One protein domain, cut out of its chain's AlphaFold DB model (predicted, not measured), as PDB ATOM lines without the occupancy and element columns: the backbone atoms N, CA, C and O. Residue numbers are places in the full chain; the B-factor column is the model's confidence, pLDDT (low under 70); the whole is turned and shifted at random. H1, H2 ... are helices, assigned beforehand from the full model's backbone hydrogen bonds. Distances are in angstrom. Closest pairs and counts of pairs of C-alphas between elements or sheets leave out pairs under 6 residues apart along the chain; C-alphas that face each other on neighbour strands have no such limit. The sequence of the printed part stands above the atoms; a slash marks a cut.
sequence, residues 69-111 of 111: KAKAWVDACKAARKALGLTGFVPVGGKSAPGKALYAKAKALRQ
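AT A GLANCE: This is residues 69 to 111 of the 111 residues of the protein "Hypothetical protein" of Spumella elongata (UniProt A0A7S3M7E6). Two helices pack on each other at a slant, the later part of H2 meeting the middle of H1, and a long loop, residues 84 to 96, swings out past the end of H1 and folds back to the start of H2. The printed part has 43 residues with two named helices, H1 then H2, and no named strand; the class is all helix. It is compact, with a radius of gyration of the C-alphas of 9.4 A, and spans 25 by 17 by 14 A.

HOW THE PARTS SIT: Start with H1, residues 69 to 83, and look across to H2, residues 97 to 108. They touch, H2 with residues 102 to 107 alone; the closest C-alphas, those of Cys 77 and Ala 106, are 4.9 A apart. They run opposite ways at a steep tilt of 52 degrees. In H1 and H2 every O i to N i+4 pair is within hydrogen-bond range.

IN THESE COORDINATES: Find C-alpha 69 at (85.585, -50.464, 52.667); from there H1 runs 20.9 A to C-alpha 83. H2 runs 16.8 A from C-alpha 97 to C-alpha 108 at (77.500, -39.354, 49.693).

THE WHOLE: The C-alphas farthest apart, those of Gly 88 and Gln 111, lie 25.9 A apart. The printed part has no cut; the link from H1 to H2 is long, 13 residues. Residue 111, the chain's last, has a pLDDT under 70.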
ATOM      1  N   LYS A  69      86.521 -51.579  52.420       89.00
ATOM      2  CA  LYS A  69      85.585 -50.464  52.667       89.00
ATOM      3  C   LYS A  69      86.254 -49.294  53.408       89.00
ATOM      4  O   LYS A  69      85.832 -48.150  53.265       89.00
ATOM      5  N   ALA A  70      87.316 -49.570  54.169       89.00
ATOM      6  CA  ALA A  70      88.094 -48.554  54.868       89.00
ATOM      7  C   ALA A  70      88.871 -47.647  53.905       89.00
ATOM      8  O   ALA A  70      88.877 -46.434  54.099       89.00
ATOM      9  N   LYS A  71      89.490 -48.195  52.850       90.38
ATOM     10  CA  LYS A  71      90.167 -47.371  51.838       90.38
ATOM     11  C   LYS A  71      89.172 -46.478  51.100       90.38
ATOM     12  O   LYS A  71      89.418 -45.280  51.007       90.38
ATOM     13  N   ALA A  72      88.041 -47.039  50.671       90.31
ATOM     14  CA  ALA A  72      86.973 -46.270  50.030       90.31
ATOM     15  C   ALA A  72      86.500 -45.106  50.920       90.31
ATOM     16  O   ALA A  72      86.420 -43.967  50.470       90.31
ATOM     17  N   TRP A  73      86.283 -45.360  52.215       91.81
ATOM     18  CA  TRP A  73      85.907 -44.315  53.168       91.81
ATOM     19  C   TRP A  73      86.983 -43.241  53.356       91.81
ATOM     20  O   TRP A  73      86.671 -42.052  53.399       91.81
ATOM     21  N   VAL A  74      88.254 -43.636  53.461       92.19
ATOM     22  CA  VAL A  74      89.374 -42.695  53.608       92.19
ATOM     23  C   VAL A  74      89.503 -41.804  52.375       92.19
ATOM     24  O   VAL A  74      89.722 -40.601  52.515       92.19
ATOM     25  N   ASP A  75      89.360 -42.366  51.178       92.00
ATOM     26  CA  ASP A  75      89.463 -41.601  49.937       92.00
ATOM     27  C   ASP A  75      88.247 -40.676  49.741       92.00
ATOM     28  O   ASP A  75      88.434 -39.505  49.404       92.00
ATOM     29  N   ALA A  76      87.035 -41.117  50.101       92.62
ATOM     30  CA  ALA A  76      85.846 -40.263  50.157       92.62
ATOM     31  C   ALA A  76      86.013 -39.096  51.149       92.62
ATOM     32  O   ALA A  76      85.712 -37.948  50.820       92.62
ATOM     33  N   CYS A  77      86.570 -39.351  52.339       92.00
ATOM     34  CA  CYS A  77      86.885 -38.300  53.310       92.00
ATOM     35  C   CYS A  77      87.897 -37.285  52.754       92.00
ATOM     36  O   CYS A  77      87.722 -36.083  52.944       92.00
ATOM     37  N   LYS A  78      88.947 -37.735  52.053       91.94
ATOM     38  CA  LYS A  78      89.925 -36.832  51.420       91.94
ATOM     39  C   LYS A  78      89.278 -35.964  50.343       91.94
ATOM     40  O   LYS A  78      89.509 -34.756  50.329       91.94
ATOM     41  N   ALA A  79      88.464 -36.561  49.473       92.06
ATOM     42  CA  ALA A  79      87.746 -35.843  48.427       92.06
ATOM     43  C   ALA A  79      86.774 -34.812  49.023       92.06
ATOM     44  O   ALA A  79      86.786 -33.650  48.621       92.06
ATOM     45  N   ALA A  80      86.016 -35.196  50.056       92.50
ATOM     46  CA  ALA A  80      85.120 -34.297  50.775       92.50
ATOM     47  C   ALA A  80      85.872 -33.129  51.435       92.50
ATOM     48  O   ALA A  80      85.439 -31.986  51.311       92.50
ATOM     49  N   ARG A  81      87.027 -33.381  52.072       93.19
ATOM     50  CA  ARG A  81      87.868 -32.315  52.649       93.19
ATOM     51  C   ARG A  81      88.370 -31.339  51.594       93.19
ATOM     52  O   ARG A  81      88.298 -30.136  51.822       93.19
ATOM     53  N   LYS A  82      88.845 -31.847  50.450       91.38
ATOM     54  CA  LYS A  82      89.304 -31.011  49.332       91.38
ATOM     55  C   LYS A  82      88.161 -30.152  48.787       91.38
ATOM     56  O   LYS A  82      88.337 -28.957  48.605       91.38
ATOM     57  N   ALA A  83      86.984 -30.745  48.600       90.88
ATOM     58  CA  ALA A  83      85.806 -30.055  48.080       90.88
ATOM     59  C   ALA A  83      85.179 -29.043  49.057       90.88
ATOM     60  O   ALA A  83      84.330 -28.263  48.642       90.88
ATOM     61  N   LEU A  84      85.530 -29.098  50.344       89.69
ATOM     62  CA  LEU A  84      85.078 -28.156  51.375       89.69
ATOM     63  C   LEU A  84      86.188 -27.180  51.809       89.69
ATOM     64  O   LEU A  84      85.961 -26.385  52.713       89.69
ATOM     65  N   GLY A  85      87.390 -27.262  51.223       90.88
ATOM     66  CA  GLY A  85      88.512 -26.375  51.556       90.88
ATOM     67  C   GLY A  85      88.997 -26.470  53.009       90.88
ATOM     68  O   GLY A  85      89.567 -25.516  53.527       90.88
ATOM     69  N   LEU A  86      88.762 -27.595  53.696       89.38
ATOM     70  CA  LEU A  86      89.017 -27.700  55.138       89.38
ATOM     71  C   LEU A  86      90.512 -27.862  55.452       89.38
ATOM     72  O   LEU A  86      91.110 -28.916  55.191       89.38
ATOM     73  N   THR A  87      91.087 -26.856  56.108       87.31
ATOM     74  CA  THR A  87      92.446 -26.869  56.665       87.31
ATOM     75  C   THR A  87      92.429 -27.216  58.159       87.31
ATOM     76  O   THR A  87      91.400 -27.129  58.828       87.31
ATOM     77  N   GLY A  88      93.552 -27.710  58.684       88.44
ATOM     78  CA  GLY A  88      93.658 -28.109  60.091       88.44
ATOM     79  C   GLY A  88      92.818 -29.336  60.479       88.44
ATOM     80  O   GLY A  88      92.334 -30.106  59.638       88.44
ATOM     81  N   PHE A  89      92.677 -29.560  61.783       88.50
ATOM     82  CA  PHE A  89      91.907 -30.679  62.315       88.50
ATOM     83  C   PHE A  89      90.406 -30.367  62.301       88.50
ATOM     84  O   PHE A  89      89.966 -29.378  62.874       88.50
ATOM     85  N   VAL A  90      89.611 -31.240  61.671       88.88
ATOM     86  CA  VAL A  90      88.143 -31.156  61.686       88.88
ATOM     87  C   VAL A  90      87.587 -32.544  62.002       88.88
ATOM     88  O   VAL A  90      87.844 -33.471  61.225       88.88
ATOM     89  N   PRO A  91      86.845 -32.716  63.110       89.00
ATOM     90  CA  PRO A  91      86.262 -34.002  63.471       89.00
ATOM     91  C   PRO A  91      85.158 -34.386  62.479       89.00
ATOM     92  O   PRO A  91      84.185 -33.654  62.296       89.00
ATOM     93  N   VAL A  92      85.298 -35.552  61.846       88.12
ATOM     94  CA  VAL A  92      84.283 -36.097  60.932       88.12
ATOM     95  C   VAL A  92      83.014 -36.403  61.731       88.12
ATOM     96  O   VAL A  92      83.043 -37.239  62.627       88.12
ATOM     97  N   GLY A  93      81.909 -35.722  61.420       86.06
ATOM     98  CA  GLY A  93      80.638 -35.887  62.136       86.06
ATOM     99  C   GLY A  93      80.617 -35.244  63.526       86.06
ATOM    100  O   GLY A  93      79.764 -35.582  64.342       86.06
ATOM    101  N   GLY A  94      81.556 -34.339  63.820       86.44
ATOM    102  CA  GLY A  94      81.592 -33.615  65.090       86.44
ATOM    103  C   GLY A  94      80.435 -32.622  65.271       86.44
ATOM    104  O   GLY A  94      79.604 -32.422  64.389       86.44
ATOM    105  N   LYS A  95      80.403 -31.949  66.431       86.88
ATOM    106  CA  LYS A  95      79.369 -30.950  66.763       86.88
ATOM    107  C   LYS A  95      79.449 -29.684  65.899       86.88
ATOM    108  O   LYS A  95      78.437 -29.009  65.728       86.88
ATOM    109  N   SER A  96      80.624 -29.382  65.345       87.31
ATOM    110  CA  SER A  96      80.844 -28.219  64.488       87.31
ATOM    111  C   SER A  96      80.181 -28.386  63.115       87.31
ATOM    112  O   SER A  96      80.185 -29.473  62.534       87.31
ATOM    113  N   ALA A  97      79.642 -27.291  62.569       86.31
ATOM    114  CA  ALA A  97      79.068 -27.244  61.223       86.31
ATOM    115  C   ALA A  97      79.984 -27.848  60.128       86.31
ATOM    116  O   ALA A  97      79.513 -28.721  59.393       86.31
ATOM    117  N   PRO A  98      81.294 -27.509  60.049       86.94
ATOM    118  CA  PRO A  98      82.192 -28.120  59.063       86.94
ATOM    119  C   PRO A  98      82.380 -29.631  59.267       86.94
ATOM    120  O   PRO A  98      82.523 -30.368  58.293       86.94
ATOM    121  N   GLY A  99      82.333 -30.122  60.511       88.19
ATOM    122  CA  GLY A  99      82.431 -31.550  60.817       88.19
ATOM    123  C   GLY A  99      81.219 -32.350  60.338       88.19
ATOM    124  O   GLY A  99      81.378 -33.422  59.744       88.19
ATOM    125  N   LYS A 100      80.008 -31.810  60.538       90.56
ATOM    126  CA  LYS A 100      78.757 -32.400  60.030       90.56
ATOM    127  C   LYS A 100      78.725 -32.420  58.500       90.56
ATOM    128  O   LYS A 100      78.449 -33.466  57.914       90.56
ATOM    129  N   ALA A 101      79.085 -31.302  57.862       89.19
ATOM    130  CA  ALA A 101      79.151 -31.190  56.403       89.19
ATOM    131  C   ALA A 101      80.161 -32.175  55.792       89.19
ATOM    132  O   ALA A 101      79.872 -32.831  54.788       89.19
ATOM    133  N   LEU A 102      81.322 -32.340  56.434       90.69
ATOM    134  CA  LEU A 102      82.340 -33.296  56.013       90.69
ATOM    135  C   LEU A 102      81.822 -34.741  56.033       90.69
ATOM    136  O   LEU A 102      82.045 -35.475  55.073       90.69
ATOM    137  N   TYR A 103      81.117 -35.146  57.094       90.06
ATOM    138  CA  TYR A 103      80.548 -36.493  57.186       90.06
ATOM    139  C   TYR A 103      79.466 -36.741  56.133       90.06
ATOM    140  O   TYR A 103      79.512 -37.763  55.452       90.06
ATOM    141  N   ALA A 104      78.534 -35.799  55.963       91.56
ATOM    142  CA  ALA A 104      77.477 -35.907  54.961       91.56
ATOM    143  C   ALA A 104      78.056 -36.065  53.545       91.56
ATOM    144  O   ALA A 104      77.689 -36.993  52.825       91.56
ATOM    145  N   LYS A 105      79.040 -35.231  53.180       89.62
ATOM    146  CA  LYS A 105      79.685 -35.289  51.862       89.62
ATOM    147  C   LYS A 105      80.527 -36.554  51.676       89.62
ATOM    148  O   LYS A 105      80.458 -37.179  50.625       89.62
ATOM    149  N   ALA A 106      81.270 -36.988  52.697       91.88
ATOM    150  CA  ALA A 106      82.023 -38.243  52.643       91.88
ATOM    151  C   ALA A 106      81.108 -39.477  52.528       91.88
ATOM    152  O   ALA A 106      81.461 -40.440  51.853       91.88
ATOM    153  N   LYS A 107      79.928 -39.456  53.164       90.06
ATOM    154  CA  LYS A 107      78.920 -40.521  53.058       90.06
ATOM    155  C   LYS A 107      78.307 -40.583  51.662       90.06
ATOM    156  O   LYS A 107      78.202 -41.680  51.130       90.06
ATOM    157  N   ALA A 108      77.993 -39.433  51.067       88.62
ATOM    158  CA  ALA A 108      77.500 -39.354  49.693       88.62
ATOM    159  C   ALA A 108      78.534 -39.855  48.668       88.62
ATOM    160  O   ALA A 108      78.188 -40.604  47.769       88.62
ATOM    161  N   LEU A 109      79.817 -39.514  48.837       86.38
ATOM    162  CA  LEU A 109      80.899 -39.940  47.932       86.38
ATOM    163  C   LEU A 109      81.301 -41.418  48.070       86.38
ATOM    164  O   LEU A 109      82.093 -41.913  47.271       86.38
ATOM    165  N   ARG A 110      80.841 -42.096  49.124       79.69
ATOM    166  CA  ARG A 110      81.130 -43.511  49.377       79.69
ATOM    167  C   ARG A 110      80.019 -44.441  48.875       79.69
ATOM    168  O   ARG A 110      80.303 -45.633  48.748       79.69
ATOM    169  N   GLN A 111      78.789 -43.936  48.742       59.28
ATOM    170  CA  GLN A 111      77.638 -44.740  48.325       59.28
ATOM    171  C   GLN A 111      77.861 -45.380  46.958       59.28
ATOM    172  O   GLN A 111      78.520 -44.743  46.109       59.28
TER     173      GLN A 111